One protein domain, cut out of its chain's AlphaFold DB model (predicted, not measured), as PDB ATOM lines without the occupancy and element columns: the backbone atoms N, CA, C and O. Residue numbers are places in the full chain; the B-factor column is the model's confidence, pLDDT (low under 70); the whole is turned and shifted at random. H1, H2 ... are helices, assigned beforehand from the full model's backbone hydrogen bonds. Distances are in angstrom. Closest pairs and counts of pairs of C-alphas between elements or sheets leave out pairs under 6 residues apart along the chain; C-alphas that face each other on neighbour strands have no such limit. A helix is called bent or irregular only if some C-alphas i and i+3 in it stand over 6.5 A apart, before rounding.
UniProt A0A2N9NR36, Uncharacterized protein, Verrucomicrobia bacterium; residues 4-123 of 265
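This is residues 4 to 123 of the 265 residues of an uncharacterized protein of Verrucomicrobia bacterium (UniProt A0A2N9NR36). Three long helices, H1, H2 and H5, form a bundle, and a second helical hairpin, H3 with H4, packs on the side of H2 and H5 away from H1. The long link of residues 63 to 78 loops outward between H3 and H4. The printed part has 120 residues with five named helices, H1 to H5 in order, and no named strand: all helix. It is compact, with a radius of gyration of the C-alphas of 13.4 A and spans of 39 by 36 by 25 A.

H1, residues 4 to 22, and H2, residues 27 to 42, form a helical hairpin at a shallow tilt of 17 degrees; their closest C-alphas, of Ala 16 and Ala 29, are 4.9 A apart. H3, residues 48 to 62, touches H2 about perpendicular, at 79 degrees, closest at the C-alphas of Gly 38 and Tyr 51, 4.8 A. H4, residues 79 to 92, forms a hairpin with H3, closest at the C-alphas of Leu 48 and Gln 87, 6.1 A. H5, residues 97 to 119, touches the four other helices; it runs opposite ways to H1 at a shallow tilt of 26 degrees, with the C-alphas of Arg 17 and Val 108 closest at 5.5 A. H1 is apart from H3 and H4. Every O i to N i+4 pair is within hydrogen-bond range in H1, H2, H4 and H5, and 8 of 11 are in H3.

H1 begins at C-alpha 4, (182.652, 146.604, 173.063), and is 27.4 A long. H2 is 22.4 A long, and H3 and H4 are 20.0 A each. H3 is irregular: C-alphas 50 and 53 are 7.1 A apart. H5, 32.5 A, ends at C-alpha 119, (178.460, 141.004, 163.237).

The C-alphas farthest apart, of Glu 96 and Glu 123, are 41.5 A apart. The printed part has no cut. The link from H3 to H4 is long; the others are tight. Residues 93 to 98 have pLDDT under 70.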
ATOM      1  N   HIS A   4     181.584 147.331 172.357       93.38
ATOM      2  CA  HIS A   4     182.652 146.604 173.063       93.38
ATOM      3  C   HIS A   4     182.204 145.204 173.528       93.38
ATOM      4  O   HIS A   4     182.902 144.239 173.218       93.38
ATOM      5  N   PRO A   5     181.044 145.048 174.203       95.31
ATOM      6  CA  PRO A   5     180.482 143.726 174.470       95.31
ATOM      7  C   PRO A   5     180.241 142.892 173.206       95.31
ATOM      8  O   PRO A   5     180.513 141.698 173.230       95.31
ATOM      9  N   ALA A   6     179.777 143.499 172.107       96.44
ATOM     10  CA  ALA A   6     179.521 142.768 170.866       96.44
ATOM     11  C   ALA A   6     180.806 142.168 170.273       96.44
ATOM     12  O   ALA A   6     180.836 140.978 169.974       96.44
ATOM     13  N   VAL A   7     181.893 142.945 170.202       95.88
ATOM     14  CA  VAL A   7     183.215 142.450 169.769       95.88
ATOM     15  C   VAL A   7     183.741 141.365 170.715       95.88
ATOM     16  O   VAL A   7     184.321 140.379 170.264       95.88
ATOM     17  N   TYR A   8     183.540 141.521 172.027       96.38
ATOM     18  CA  TYR A   8     183.938 140.507 173.005       96.38
ATOM     19  C   TYR A   8     183.224 139.171 172.754       96.38
ATOM     20  O   TYR A   8     183.890 138.153 172.571       96.38
ATOM     21  N   PHE A   9     181.889 139.174 172.676       97.88
ATOM     22  CA  PHE A   9     181.124 137.947 172.451       97.88
ATOM     23  C   PHE A   9     181.362 137.351 171.062       97.88
ATOM     24  O   PHE A   9     181.423 136.132 170.945       97.88
ATOM     25  N   LEU A  10     181.567 138.177 170.031       97.19
ATOM     26  CA  LEU A  10     181.897 137.692 168.690       97.19
ATOM     27  C   LEU A  10     183.184 136.858 168.713       97.19
ATOM     28  O   LEU A  10     183.218 135.748 168.187       97.19
ATOM     29  N   ASN A  11     184.226 137.366 169.374       95.38
ATOM     30  CA  ASN A  11     185.486 136.639 169.515       95.38
ATOM     31  C   ASN A  11     185.335 135.370 170.365       95.38
ATOM     32  O   ASN A  11     185.907 134.341 170.017       95.38
ATOM     33  N   GLU A  12     184.548 135.420 171.439       97.25
ATOM     34  CA  GLU A  12     184.254 134.250 172.276       97.25
ATOM     35  C   GLU A  12     183.546 133.136 171.488       97.25
ATOM     36  O   GLU A  12     183.957 131.980 171.570       97.25
ATOM     37  N   PHE A  13     182.536 133.460 170.670       98.06
ATOM     38  CA  PHE A  13     181.866 132.456 169.837       98.06
ATOM     39  C   PHE A  13     182.771 131.914 168.731       98.06
ATOM     40  O   PHE A  13     182.801 130.700 168.545       98.06
ATOM     41  N   ARG A  14     183.581 132.758 168.078       96.00
ATOM     42  CA  ARG A  14     184.571 132.304 167.083       96.00
ATOM     43  C   ARG A  14     185.576 131.324 167.683       96.00
ATOM     44  O   ARG A  14     185.851 130.282 167.090       96.00
ATOM     45  N   GLN A  15     186.096 131.627 168.872       95.69
ATOM     46  CA  GLN A  15     187.020 130.747 169.591       95.69
ATOM     47  C   GLN A  15     186.343 129.440 170.009       95.69
ATOM     48  O   GLN A  15     186.894 128.364 169.780       95.69
ATOM     49  N   ALA A  16     185.130 129.515 170.562       97.50
ATOM     50  CA  ALA A  16     184.363 128.338 170.944       97.50
ATOM     51  C   ALA A  16     184.030 127.448 169.735       97.50
ATOM     52  O   ALA A  16     184.205 126.233 169.794       97.50
ATOM     53  N   ARG A  17     183.620 128.043 168.609       97.12
ATOM     54  CA  ARG A  17     183.361 127.338 167.347       97.12
ATOM     55  C   ARG A  17     184.622 126.661 166.818       97.12
ATOM     56  O   ARG A  17     184.558 125.500 166.426       97.12
ATOM     57  N   ALA A  18     185.762 127.354 166.829       95.00
ATOM     58  CA  ALA A  18     187.040 126.776 166.418       95.00
ATOM     59  C   ALA A  18     187.440 125.582 167.300       95.00
ATOM     60  O   ALA A  18     187.865 124.559 166.767       95.00
ATOM     61  N   ALA A  19     187.236 125.674 168.620       95.75
ATOM     62  CA  ALA A  19     187.485 124.568 169.542       95.75
ATOM     63  C   ALA A  19     186.611 123.346 169.214       95.75
ATOM     64  O   ALA A  19     187.139 122.246 169.096       95.75
ATOM     65  N   VAL A  20     185.310 123.541 168.967       95.44
ATOM     66  CA  VAL A  20     184.386 122.446 168.600       95.44
ATOM     67  C   VAL A  20     184.729 121.818 167.243       95.44
ATOM     68  O   VAL A  20     184.567 120.615 167.049       95.44
ATOM     69  N   LEU A  21     185.203 122.616 166.282       93.75
ATOM     70  CA  LEU A  21     185.643 122.107 164.979       93.75
ATOM     71  C   LEU A  21     186.930 121.275 165.075       93.75
ATOM     72  O   LEU A  21     187.107 120.352 164.281       93.75
ATOM     73  N   GLN A  22     187.819 121.600 166.017       92.50
ATOM     74  CA  GLN A  22     189.027 120.817 166.293       92.50
ATOM     75  C   GLN A  22     188.718 119.554 167.099       92.50
ATOM     76  O   GLN A  22     189.287 118.498 166.822       92.50
ATOM     77  N   ASP A  23     187.815 119.663 168.070       91.81
ATOM     78  CA  ASP A  23     187.423 118.590 168.968       91.81
ATOM     79  C   ASP A  23     185.912 118.633 169.233       91.81
ATOM     80  O   ASP A  23     185.395 119.535 169.893       91.81
ATOM     81  N   ALA A  24     185.195 117.619 168.743       89.06
ATOM     82  CA  ALA A  24     183.746 117.521 168.893       89.06
ATOM     83  C   ALA A  24     183.292 117.373 170.358       89.06
ATOM     84  O   ALA A  24     182.106 117.548 170.629       89.06
ATOM     85  N   GLU A  25     184.188 117.061 171.298       87.56
ATOM     86  CA  GLU A  25     183.876 117.022 172.732       87.56
ATOM     87  C   GLU A  25     183.931 118.415 173.386       87.56
ATOM     88  O   GLU A  25     183.369 118.617 174.460       87.56
ATOM     89  N   ALA A  26     184.495 119.425 172.712       91.56
ATOM     90  CA  ALA A  26     184.632 120.789 173.231       91.56
ATOM     91  C   ALA A  26     183.333 121.628 173.181       91.56
ATOM     92  O   ALA A  26     183.383 122.861 173.225       91.56
ATOM     93  N   VAL A  27     182.155 120.995 173.102       92.19
ATOM     94  CA  VAL A  27     180.838 121.670 173.018       92.19
ATOM     95  C   VAL A  27     180.607 122.631 174.184       92.19
ATOM     96  O   VAL A  27     180.002 123.693 174.003       92.19
ATOM     97  N   ASP A  28     181.139 122.303 175.362       92.50
ATOM     98  CA  ASP A  28     181.051 123.148 176.552       92.50
ATOM     99  C   ASP A  28     181.597 124.564 176.320       92.50
ATOM    100  O   ASP A  28     181.114 125.509 176.938       92.50
ATOM    101  N   ALA A  29     182.548 124.758 175.398       95.81
ATOM    102  CA  ALA A  29     183.042 126.090 175.058       95.81
ATOM    103  C   ALA A  29     181.922 126.990 174.506       95.81
ATOM    104  O   ALA A  29     181.795 128.149 174.912       95.81
ATOM    105  N   VAL A  30     181.069 126.448 173.626       97.31
ATOM    106  CA  VAL A  30     179.925 127.176 173.054       97.31
ATOM    107  C   VAL A  30     178.853 127.389 174.118       97.31
ATOM    108  O   VAL A  30     178.323 128.494 174.227       97.31
ATOM    109  N   ILE A  31     178.578 126.378 174.949       95.56
ATOM    110  CA  ILE A  31     177.612 126.491 176.052       95.56
ATOM    111  C   ILE A  31     178.038 127.585 177.039       95.56
ATOM    112  O   ILE A  31     177.237 128.454 177.373       95.56
ATOM    113  N   HIS A  32     179.301 127.616 177.460       96.12
ATOM    114  CA  HIS A  32     179.800 128.636 178.384       96.12
ATOM    115  C   HIS A  32     179.825 130.042 177.761       96.12
ATOM    116  O   HIS A  32     179.621 131.036 178.464       96.12
ATOM    117  N   ALA A  33     180.088 130.171 176.456       97.81
ATOM    118  CA  ALA A  33     179.942 131.449 175.751       97.81
ATOM    119  C   ALA A  33     178.473 131.911 175.736       97.81
ATOM    120  O   ALA A  33     178.181 133.068 176.054       97.81
ATOM    121  N   LEU A  34     177.547 130.985 175.470       97.44
ATOM    122  CA  LEU A  34     176.104 131.216 175.479       97.44
ATOM    123  C   LEU A  34     175.588 131.623 176.865       97.44
ATOM    124  O   LEU A  34     174.879 132.620 176.980       97.44
ATOM    125  N   GLU A  35     175.994 130.922 177.926       96.81
ATOM    126  CA  GLU A  35     175.648 131.243 179.317       96.81
ATOM    127  C   GLU A  35     176.153 132.641 179.712       96.81
ATOM    128  O   GLU A  35     175.413 133.420 180.314       96.81
ATOM    129  N   ARG A  36     177.390 133.001 179.337       97.50
ATOM    130  CA  ARG A  36     177.951 134.335 179.614       97.50
ATOM    131  C   ARG A  36     177.204 135.440 178.877       97.50
ATOM    132  O   ARG A  36     176.904 136.472 179.484       97.50
ATOM    133  N   MET A  37     176.879 135.237 177.601       97.69
ATOM    134  CA  MET A  37     176.073 136.190 176.834       97.69
ATOM    135  C   MET A  37     174.659 136.307 177.411       97.69
ATOM    136  O   MET A  37     174.166 137.417 177.615       97.69
ATOM    137  N   GLY A  38     174.034 135.178 177.742       97.25
ATOM    138  CA  GLY A  38     172.723 135.109 178.379       97.25
ATOM    139  C   GLY A  38     172.678 135.870 179.699       97.25
ATOM    140  O   GLY A  38     171.843 136.757 179.873       97.25
ATOM    141  N   MET A  39     173.642 135.623 180.586       97.31
ATOM    142  CA  MET A  39     173.807 136.359 181.842       97.31
ATOM    143  C   MET A  39     173.994 137.863 181.599       97.31
ATOM    144  O   MET A  39     173.386 138.690 182.286       97.31
ATOM    145  N   PHE A  40     174.806 138.242 180.605       97.25
ATOM    146  CA  PHE A  40     175.028 139.645 180.256       97.25
ATOM    147  C   PHE A  40     173.751 140.337 179.765       97.25
ATOM    148  O   PHE A  40     173.529 141.504 180.106       97.25
ATOM    149  N   LEU A  41     172.918 139.655 178.978       96.44
ATOM    150  CA  LEU A  41     171.648 140.190 178.484       96.44
ATOM    151  C   LEU A  41     170.575 140.216 179.583       96.44
ATOM    152  O   LEU A  41     169.870 141.214 179.718       96.44
ATOM    153  N   TYR A  42     170.506 139.172 180.410       96.12
ATOM    154  CA  TYR A  42     169.538 139.033 181.501       96.12
ATOM    155  C   TYR A  42     169.850 139.916 182.722       96.12
ATOM    156  O   TYR A  42     168.962 140.216 183.521       96.12
ATOM    157  N   LYS A  43     171.106 140.360 182.877       94.94
ATOM    158  CA  LYS A  43     171.604 141.188 183.999       94.94
ATOM    159  C   LYS A  43     171.504 140.525 185.377       94.94
ATOM    160  O   LYS A  43     171.599 141.205 186.399       94.94
ATOM    161  N   ARG A  44     171.310 139.207 185.423       94.06
ATOM    162  CA  ARG A  44     171.248 138.395 186.644       94.06
ATOM    163  C   ARG A  44     171.831 137.015 186.367       94.06
ATOM    164  O   ARG A  44     171.877 136.580 185.220       94.06
ATOM    165  N   VAL A  45     172.231 136.324 187.428       93.12
ATOM    166  CA  VAL A  45     172.620 134.913 187.351       93.12
ATOM    167  C   VAL A  45     171.366 134.056 187.156       93.12
ATOM    168  O   VAL A  45     170.348 134.256 187.825       93.12
ATOM    169  N   GLY A  46     171.442 133.115 186.225       91.81
ATOM    170  CA  GLY A  46     170.390 132.182 185.846       91.81
ATOM    171  C   GLY A  46     170.957 130.961 185.117       91.81
ATOM    172  O   GLY A  46     172.151 130.681 185.192       91.81
ATOM    173  N   ASP A  47     170.080 130.255 184.419       92.06
ATOM    174  CA  ASP A  47     170.381 129.088 183.587       92.06
ATOM    175  C   ASP A  47     169.999 129.374 182.124       92.06
ATOM    176  O   ASP A  47     169.381 130.402 181.821       92.06
ATOM    177  N   LEU A  48     170.351 128.466 181.209       92.31
ATOM    178  CA  LEU A  48     170.030 128.611 179.785       92.31
ATOM    179  C   LEU A  48     168.526 128.785 179.526       92.31
ATOM    180  O   LEU A  48     168.162 129.590 178.673       92.31
ATOM    181  N   GLY A  49     167.644 128.146 180.295       93.94
ATOM    182  CA  GLY A  49     166.199 128.332 180.128       93.94
ATOM    183  C   GLY A  49     165.754 129.761 180.455       93.94
ATOM    184  O   GLY A  49     164.953 130.360 179.742       93.94
ATOM    185  N   ARG A  50     166.317 130.373 181.504       95.31
ATOM    186  CA  ARG A  50     166.042 131.783 181.847       95.31
ATOM    187  C   ARG A  50     166.629 132.763 180.837       95.31
ATOM    188  O   ARG A  50     166.094 133.864 180.683       95.31
ATOM    189  N   TYR A  51     167.736 132.400 180.198       97.06
ATOM    190  CA  TYR A  51     168.416 133.249 179.221       97.06
ATOM    191  C   TYR A  51     167.783 133.203 177.828       97.06
ATOM    192  O   TYR A  51     167.910 134.184 177.093       97.06
ATOM    193  N   GLU A  52     167.080 132.117 177.493       96.19
ATOM    194  CA  GLU A  52     166.559 131.813 176.155       96.19
ATOM    195  C   GLU A  52     165.847 133.005 175.519       96.19
ATOM    196  O   GLU A  52     166.263 133.484 174.468       96.19
ATOM    197  N   LYS A  53     164.845 133.565 176.206       96.62
ATOM    198  CA  LYS A  53     164.071 134.705 175.696       96.62
ATOM    199  C   LYS A  53     164.950 135.904 175.329       96.62
ATOM    200  O   LYS A  53     164.733 136.538 174.308       96.62
ATOM    201  N   PHE A  54     165.934 136.240 176.160       97.25
ATOM    202  CA  PHE A  54     166.771 137.426 175.944       97.25
ATOM    203  C   PHE A  54     167.749 137.229 174.791       97.25
ATOM    204  O   PHE A  54     168.044 138.177 174.061       97.25
ATOM    205  N   ILE A  55     168.253 136.003 174.636       97.50
ATOM    206  CA  ILE A  55     169.109 135.629 173.514       97.50
ATOM    207  C   ILE A  55     168.273 135.601 172.232       97.50
ATOM    208  O   ILE A  55     168.677 136.218 171.249       97.50
ATOM    209  N   TRP A  56     167.087 134.990 172.256       97.06
ATOM    210  CA  TRP A  56     166.139 134.996 171.143       97.06
ATOM    211  C   TRP A  56     165.794 136.422 170.695       97.06
ATOM    212  O   TRP A  56     166.014 136.769 169.538       97.06
ATOM    213  N   ASP A  57     165.359 137.284 171.619       96.50
ATOM    214  CA  ASP A  57     164.981 138.676 171.338       96.50
ATOM    215  C   ASP A  57     166.135 139.505 170.742       96.50
ATOM    216  O   ASP A  57     165.903 140.544 170.109       96.50
ATOM    217  N   PHE A  58     167.387 139.118 171.012       97.12
ATOM    218  CA  PHE A  58     168.572 139.713 170.401       97.12
ATOM    219  C   PHE A  58     168.802 139.148 168.997       97.12
ATOM    220  O   PHE A  58     168.915 139.913 168.039       97.12
ATOM    221  N   VAL A  59     168.838 137.824 168.868       96.94
ATOM    222  CA  VAL A  59     169.151 137.130 167.620       96.94
ATOM    223  C   VAL A  59     168.077 137.376 166.555       96.94
ATOM    224  O   VAL A  59     168.426 137.758 165.443       96.94
ATOM    225  N   GLU A  60     166.785 137.262 166.882       95.62
ATOM    226  CA  GLU A  60     165.674 137.494 165.938       95.62
ATOM    227  C   GLU A  60     165.714 138.914 165.345       95.62
ATOM    228  O   GLU A  60     165.360 139.134 164.186       95.62
ATOM    229  N   ARG A  61     166.196 139.887 166.125       95.88
ATOM    230  CA  ARG A  61     166.301 141.289 165.701       95.88
ATOM    231  C   ARG A  61     167.451 141.555 164.736       95.88
ATOM    232  O   ARG A  61     167.381 142.525 163.984       95.88
ATOM    233  N   HIS A  62     168.514 140.757 164.808       96.12
ATOM    234  CA  HIS A  62     169.794 141.055 164.163       96.12
ATOM    235  C   HIS A  62     170.264 139.980 163.178       96.12
ATOM    236  O   HIS A  62     171.166 140.255 162.395       96.12
ATOM    237  N   SER A  63     169.653 138.796 163.158       96.06
ATOM    238  CA  SER A  63     169.995 137.715 162.235       96.06
ATOM    239  C   SER A  63     168.752 137.098 161.608       96.06
ATOM    240  O   SER A  63     167.875 136.551 162.278       96.06
ATOM    241  N   LYS A  64     168.712 137.107 160.275       95.12
ATOM    242  CA  LYS A  64     167.676 136.392 159.515       95.12
ATOM    243  C   LYS A  64     167.869 134.874 159.560       95.12
ATOM    244  O   LYS A  64     166.903 134.143 159.332       95.12
ATOM    245  N   LEU A  65     169.080 134.403 159.882       94.62
ATOM    246  CA  LEU A  65     169.420 132.980 159.963       94.62
ATOM    247  C   LEU A  65     168.681 132.255 161.089       94.62
ATOM    248  O   LEU A  65     168.555 131.038 161.054       94.62
ATOM    249  N   ALA A  66     168.155 132.992 162.064       92.31
ATOM    250  CA  ALA A  66     167.478 132.403 163.209       92.31
ATOM    251  C   ALA A  66     166.096 131.821 162.888       92.31
ATOM    252  O   ALA A  66     165.681 130.839 163.509       92.31
ATOM    253  N   LYS A  67     165.385 132.435 161.930       92.00
ATOM    254  CA  LYS A  67     163.981 132.118 161.626       92.00
ATOM    255  C   LYS A  67     163.640 132.223 160.143       92.00
ATOM    256  O   LYS A  67     163.242 131.237 159.544       92.00
ATOM    257  N   GLN A  68     163.874 133.392 159.542       93.38
ATOM    258  CA  GLN A  68     163.442 133.681 158.169       93.38
ATOM    259  C   GLN A  68     164.104 132.773 157.125       93.38
ATOM    260  O   GLN A  68     163.444 132.358 156.179       93.38
ATOM    261  N   VAL A  69     165.402 132.485 157.272       93.88
ATOM    262  CA  VAL A  69     166.124 131.600 156.344       93.88
ATOM    263  C   VAL A  69     165.728 130.127 156.535       93.88
ATOM    264  O   VAL A  69     165.406 129.502 155.528       93.88
ATOM    265  N   PRO A  70     165.666 129.571 157.764       93.56
ATOM    266  CA  PRO A  70     165.113 128.232 157.996       93.56
ATOM    267  C   PRO A  70     163.700 128.010 157.432       93.56
ATOM    268  O   PRO A  70     163.443 126.954 156.861       93.56
ATOM    269  N   ASP A  71     162.815 129.016 157.494       93.38
ATOM    270  CA  ASP A  71     161.462 128.940 156.907       93.38
ATOM    271  C   ASP A  71     161.478 128.762 155.372       93.38
ATOM    272  O   ASP A  71     160.499 128.311 154.775       93.38
ATOM    273  N   GLN A  72     162.577 129.149 154.716       94.38
ATOM    274  CA  GLN A  72     162.723 129.173 153.257       94.38
ATOM    275  C   GLN A  72     163.692 128.107 152.725       94.38
ATOM    276  O   GLN A  72     163.621 127.760 151.546       94.38
ATOM    277  N   CYS A  73     164.602 127.605 153.560       92.44
ATOM    278  CA  CYS A  73     165.712 126.743 153.168       92.44
ATOM    279  C   CYS A  73     165.859 125.583 154.161       92.44
ATOM    280  O   CYS A  73     166.311 125.768 155.292       92.44
ATOM    281  N   SER A  74     165.511 124.374 153.715       89.75
ATOM    282  CA  SER A  74     165.451 123.154 154.538       89.75
ATOM    283  C   SER A  74     166.791 122.694 155.126       89.75
ATOM    284  O   SER A  74     166.834 121.877 156.042       89.75
ATOM    285  N   GLU A  75     167.895 123.201 154.591       91.56
ATOM    286  CA  GLU A  75     169.262 122.932 155.017       91.56
ATOM    287  C   GLU A  75     169.594 123.618 156.351       91.56
ATOM    288  O   GLU A  75     170.514 123.192 157.059       91.56
ATOM    289  N   HIS A  76     168.837 124.659 156.713       92.88
ATOM    290  CA  HIS A  76     168.992 125.391 157.961       92.88
ATOM    291  C   HIS A  76     168.023 124.882 159.031       92.88
ATOM    292  O   HIS A  76     166.854 124.608 158.777       92.88
ATOM    293  N   ILE A  77     168.519 124.782 160.265       94.12
ATOM    294  CA  ILE A  77     167.710 124.439 161.439       94.12
ATOM    295  C   ILE A  77     167.349 125.740 162.157       94.12
ATOM    296  O   ILE A  77     168.203 126.613 162.311       94.12
ATOM    297  N   HIS A  78     166.104 125.850 162.621       94.75
ATOM    298  CA  HIS A  78     165.664 126.964 163.458       94.75
ATOM    299  C   HIS A  78     166.529 127.126 164.709       94.75
ATOM    300  O   HIS A  78     166.920 126.145 165.347       94.75
ATOM    301  N   PHE A  79     166.773 128.380 165.094       96.62
ATOM    302  CA  PHE A  79     167.585 128.694 166.265       96.62
ATOM    303  C   PHE A  79     167.024 128.072 167.553       96.62
ATOM    304  O   PHE A  79     167.797 127.517 168.324       96.62
ATOM    305  N   GLU A  80     165.702 128.087 167.761       95.88
ATOM    306  CA  GLU A  80     165.056 127.490 168.947       95.88
ATOM    307  C   GLU A  80     165.397 125.999 169.092       95.88
ATOM    308  O   GLU A  80     165.791 125.539 170.161       95.88
ATOM    309  N   THR A  81     165.337 125.239 167.996       95.56
ATOM    310  CA  THR A  81     165.688 123.812 167.991       95.56
ATOM    311  C   THR A  81     167.158 123.590 168.348       95.56
ATOM    312  O   THR A  81     167.481 122.676 169.108       95.56
ATOM    313  N   LEU A  82     168.058 124.423 167.818       96.75
ATOM    314  CA  LEU A  82     169.489 124.352 168.128       96.75
ATOM    315  C   LEU A  82     169.769 124.719 169.593       96.75
ATOM    316  O   LEU A  82     170.571 124.055 170.248       96.75
ATOM    317  N   TYR A  83     169.094 125.748 170.108       97.12
ATOM    318  CA  TYR A  83     169.218 126.209 171.488       97.12
ATOM    319  C   TYR A  83     168.756 125.134 172.475       97.12
ATOM    320  O   TYR A  83     169.497 124.776 173.392       97.12
ATOM    321  N   ASN A  84     167.576 124.555 172.233       94.81
ATOM    322  CA  ASN A  84     167.006 123.494 173.058       94.81
ATOM    323  C   ASN A  84     167.911 122.261 173.110       94.81
ATOM    324  O   ASN A  84     168.148 121.732 174.192       94.81
ATOM    325  N   ALA A  85     168.507 121.862 171.981       93.25
ATOM    326  CA  ALA A  85     169.454 120.749 171.955       93.25
ATOM    327  C   ALA A  85     170.674 120.992 172.865       93.25
ATOM    328  O   ALA A  85     171.102 120.087 173.582       93.25
ATOM    329  N   LEU A  86     171.232 122.210 172.872       92.81
ATOM    330  CA  LEU A  86     172.359 122.547 173.749       92.81
ATOM    331  C   LEU A  86     171.937 122.656 175.218       92.81
ATOM    332  O   LEU A  86     172.686 122.230 176.098       92.81
ATOM    333  N   GLN A  87     170.748 123.188 175.494       92.69
ATOM    334  CA  GLN A  87     170.201 123.250 176.848       92.69
ATOM    335  C   GLN A  87     169.951 121.851 177.429       92.69
ATOM    336  O   GLN A  87     170.321 121.584 178.572       92.69
ATOM    337  N   GLU A  88     169.360 120.945 176.652       89.62
ATOM    338  CA  GLU A  88     169.159 119.548 177.043       89.62
ATOM    339  C   GLU A  88     170.491 118.843 177.300       89.62
ATOM    340  O   GLU A  88     170.646 118.193 178.339       89.62
ATOM    341  N   ALA A  89     171.473 119.024 176.413       87.88
ATOM    342  CA  ALA A  89     172.803 118.454 176.584       87.88
ATOM    343  C   ALA A  89     173.497 118.969 177.854       87.88
ATOM    344  O   ALA A  89     174.055 118.174 178.615       87.88
ATOM    345  N   ARG A  90     173.402 120.279 178.130       88.00
ATOM    346  CA  ARG A  90     173.945 120.897 179.348       88.00
ATOM    347  C   ARG A  90     173.322 120.311 180.615       88.00
ATOM    348  O   ARG A  90     174.033 120.061 181.584       88.00
ATOM    349  N   ASN A  91     172.016 120.058 180.601       83.31
ATOM    350  CA  ASN A  91     171.298 119.494 181.745       83.31
ATOM    351  C   ASN A  91     171.539 117.986 181.934       83.31
ATOM    352  O   ASN A  91     171.379 117.482 183.044       83.31
ATOM    353  N   SER A  92     171.916 117.273 180.871       72.88
ATOM    354  CA  SER A  92     171.974 115.805 180.860       72.88
ATOM    355  C   SER A  92     173.376 115.218 181.087       72.88
ATOM    356  O   SER A  92     173.507 113.999 181.056       72.88
ATOM    357  N   ALA A  93     174.409 116.045 181.329       60.75
ATOM    358  CA  ALA A  93     175.799 115.625 181.597       60.75
ATOM    359  C   ALA A  93     176.284 114.485 180.666       60.75
ATOM    360  O   ALA A  93     176.633 113.395 181.117       60.75
ATOM    361  N   MET A  94     176.213 114.702 179.347       58.78
ATOM    362  CA  MET A  94     176.243 113.605 178.370       58.78
ATOM    363  C   MET A  94     177.650 113.122 177.983       58.78
ATOM    364  O   MET A  94     178.511 113.909 177.604       58.78
ATOM    365  N   HIS A  95     177.819 111.791 177.965       56.66
ATOM    366  CA  HIS A  95     178.982 111.057 177.443       56.66
ATOM    367  C   HIS A  95     178.545 109.931 176.479       56.66
ATOM    368  O   HIS A  95     178.686 108.752 176.797       56.66
ATOM    369  N   GLU A  96     178.017 110.255 175.292       56.81
ATOM    370  CA  GLU A  96     177.739 109.241 174.253       56.81
ATOM    371  C   GLU A  96     178.126 109.723 172.841       56.81
ATOM    372  O   GLU A  96     177.643 110.739 172.343       56.81
ATOM    373  N   GLY A  97     179.009 108.973 172.169       64.94
ATOM    374  CA  GLY A  97     179.783 109.454 171.014       64.94
ATOM    375  C   GLY A  97     179.002 109.823 169.741       64.94
ATOM    376  O   GLY A  97     179.397 110.752 169.038       64.94
ATOM    377  N   ALA A  98     177.898 109.143 169.411       65.06
ATOM    378  CA  ALA A  98     177.101 109.497 168.224       65.06
ATOM    379  C   ALA A  98     176.266 110.768 168.454       65.06
ATOM    380  O   ALA A  98     176.199 111.638 167.585       65.06
ATOM    381  N   TYR A  99     175.692 110.894 169.652       77.06
ATOM    382  CA  TYR A  99     174.978 112.088 170.086       77.06
ATOM    383  C   TYR A  99     175.927 113.294 170.191       77.06
ATOM    384  O   TYR A  99     175.591 114.373 169.713       77.06
ATOM    385  N   ALA A 100     177.154 113.093 170.689       78.50
ATOM    386  CA  ALA A 100     178.175 114.138 170.794       78.50
ATOM    387  C   ALA A 100     178.513 114.790 169.440       78.50
ATOM    388  O   ALA A 100     178.596 116.010 169.347       78.50
ATOM    389  N   ARG A 101     178.628 114.011 168.352       84.31
ATOM    390  CA  ARG A 101     178.898 114.572 167.011       84.31
ATOM    391  C   ARG A 101     177.744 115.415 166.476       84.31
ATOM    392  O   ARG A 101     177.973 116.471 165.889       84.31
ATOM    393  N   GLN A 102     176.509 114.948 166.661       89.88
ATOM    394  CA  GLN A 102     175.336 115.717 166.250       89.88
ATOM    395  C   GLN A 102     175.216 117.002 167.075       89.88
ATOM    396  O   GLN A 102     174.945 118.066 166.519       89.88
ATOM    397  N   LEU A 103     175.475 116.916 168.379       91.44
ATOM    398  CA  LEU A 103     175.492 118.059 169.277       91.44
ATOM    399  C   LEU A 103     176.579 119.072 168.889       91.44
ATOM    400  O   LEU A 103     176.286 120.260 168.814       91.44
ATOM    401  N   ALA A 104     177.791 118.620 168.561       93.94
ATOM    402  CA  ALA A 104     178.869 119.476 168.068       93.94
ATOM    403  C   ALA A 104     178.472 120.214 166.780       93.94
ATOM    404  O   ALA A 104     178.643 121.429 166.678       93.94
ATOM    405  N   SER A 105     177.857 119.511 165.822       94.75
ATOM    406  CA  SER A 105     177.316 120.125 164.600       94.75
ATOM    407  C   SER A 105     176.250 121.185 164.914       94.75
ATOM    408  O   SER A 105     176.286 122.287 164.364       94.75
ATOM    409  N   ASN A 106     175.334 120.895 165.844       95.75
ATOM    410  CA  ASN A 106     174.315 121.850 166.284       95.75
ATOM    411  C   ASN A 106     174.934 123.067 166.991       95.75
ATOM    412  O   ASN A 106     174.512 124.192 166.734       95.75
ATOM    413  N   ALA A 107     175.959 122.863 167.819       96.81
ATOM    414  CA  ALA A 107     176.665 123.929 168.525       96.81
ATOM    415  C   ALA A 107     177.387 124.872 167.558       96.81
ATOM    416  O   ALA A 107     177.270 126.089 167.692       96.81
ATOM    417  N   VAL A 108     178.061 124.332 166.535       97.56
ATOM    418  CA  VAL A 108     178.678 125.133 165.465       97.56
ATOM    419  C   VAL A 108     177.624 125.963 164.729       97.56
ATOM    420  O   VAL A 108     177.832 127.153 164.505       97.56
ATOM    421  N   ARG A 109     176.477 125.368 164.380       97.50
ATOM    422  CA  ARG A 109     175.379 126.081 163.703       97.50
ATOM    423  C   ARG A 109     174.786 127.187 164.574       97.50
ATOM    424  O   ARG A 109     174.548 128.280 164.072       97.50
ATOM    425  N   LEU A 110     174.580 126.925 165.865       97.88
ATOM    426  CA  LEU A 110     174.093 127.929 166.812       97.88
ATOM    427  C   LEU A 110     175.085 129.092 166.940       97.88
ATOM    428  O   LEU A 110     174.678 130.250 166.870       97.88
ATOM    429  N   ALA A 111     176.379 128.782 167.083       98.06
ATOM    430  CA  ALA A 111     177.439 129.781 167.155       98.06
ATOM    431  C   ALA A 111     177.458 130.665 165.902       98.06
ATOM    432  O   ALA A 111     177.485 131.878 166.040       98.06
ATOM    433  N   LEU A 112     177.325 130.093 164.699       97.75
ATOM    434  CA  LEU A 112     177.252 130.864 163.451       97.75
ATOM    435  C   LEU A 112     176.080 131.859 163.418       97.75
ATOM    436  O   LEU A 112     176.256 132.989 162.976       97.75
ATOM    437  N   ILE A 113     174.897 131.475 163.911       98.06
ATOM    438  CA  ILE A 113     173.742 132.389 163.980       98.06
ATOM    439  C   ILE A 113     174.010 133.535 164.972       98.06
ATOM    440  O   ILE A 113     173.648 134.685 164.718       98.06
ATOM    441  N   LEU A 114     174.649 133.233 166.107       98.19
ATOM    442  CA  LEU A 114     175.024 134.231 167.115       98.19
ATOM    443  C   LEU A 114     176.121 135.170 166.604       98.19
ATOM    444  O   LEU A 114     176.030 136.377 166.819       98.19
ATOM    445  N   GLU A 115     177.124 134.629 165.914       97.88
ATOM    446  CA  GLU A 115     178.178 135.389 165.245       97.88
ATOM    447  C   GLU A 115     177.568 136.348 164.216       97.88
ATOM    448  O   GLU A 115     177.816 137.545 164.324       97.88
ATOM    449  N   ASP A 116     176.690 135.882 163.321       97.50
ATOM    450  CA  ASP A 116     175.986 136.739 162.350       97.50
ATOM    451  C   ASP A 116     175.188 137.858 163.043       97.50
ATOM    452  O   ASP A 116     175.332 139.036 162.710       97.50
ATOM    453  N   ALA A 117     174.409 137.528 164.081       97.50
ATOM    454  CA  ALA A 117     173.661 138.523 164.849       97.50
ATOM    455  C   ALA A 117     174.574 139.591 165.482       97.50
ATOM    456  O   ALA A 117     174.216 140.768 165.517       97.50
ATOM    457  N   LEU A 118     175.749 139.199 165.987       97.44
ATOM    458  CA  LEU A 118     176.733 140.117 166.567       97.44
ATOM    459  C   LEU A 118     177.421 140.958 165.487       97.44
ATOM    460  O   LEU A 118     177.535 142.175 165.646       97.44
ATOM    461  N   MET A 119     177.827 140.340 164.378       95.88
ATOM    462  CA  MET A 119     178.460 141.004 163.237       95.88
ATOM    463  C   MET A 119     177.550 142.076 162.632       95.88
ATOM    464  O   MET A 119     178.018 143.181 162.366       95.88
ATOM    465  N   ASN A 120     176.242 141.822 162.548       95.50
ATOM    466  CA  ASN A 120     175.242 142.783 162.065       95.50
ATOM    467  C   ASN A 120     175.035 144.004 162.990       95.50
ATOM    468  O   ASN A 120     174.244 144.894 162.674       95.50
ATOM    469  N   THR A 121     175.735 144.074 164.130       95.31
ATOM    470  CA  THR A 121     175.768 145.252 165.020       95.31
ATOM    471  C   THR A 121     177.078 146.046 164.947       95.31
ATOM    472  O   THR A 121     177.229 147.042 165.658       95.31
ATOM    473  N   LEU A 122     178.026 145.612 164.114       95.81
ATOM    474  CA  LEU A 122     179.378 146.157 163.992       95.81
ATOM    475  C   LEU A 122     179.588 146.746 162.588       95.81
ATOM    476  O   LEU A 122     178.975 146.306 161.620       95.81
ATOM    477  N   GLU A 123     180.450 147.759 162.465       94.69
ATOM    478  CA  GLU A 123     180.597 148.514 161.203       94.69
ATOM    479  C   GLU A 123     182.049 148.796 160.805       94.69
ATOM    480  O   GLU A 123     182.322 149.079 159.633       94.69
TER     481      GLU A 123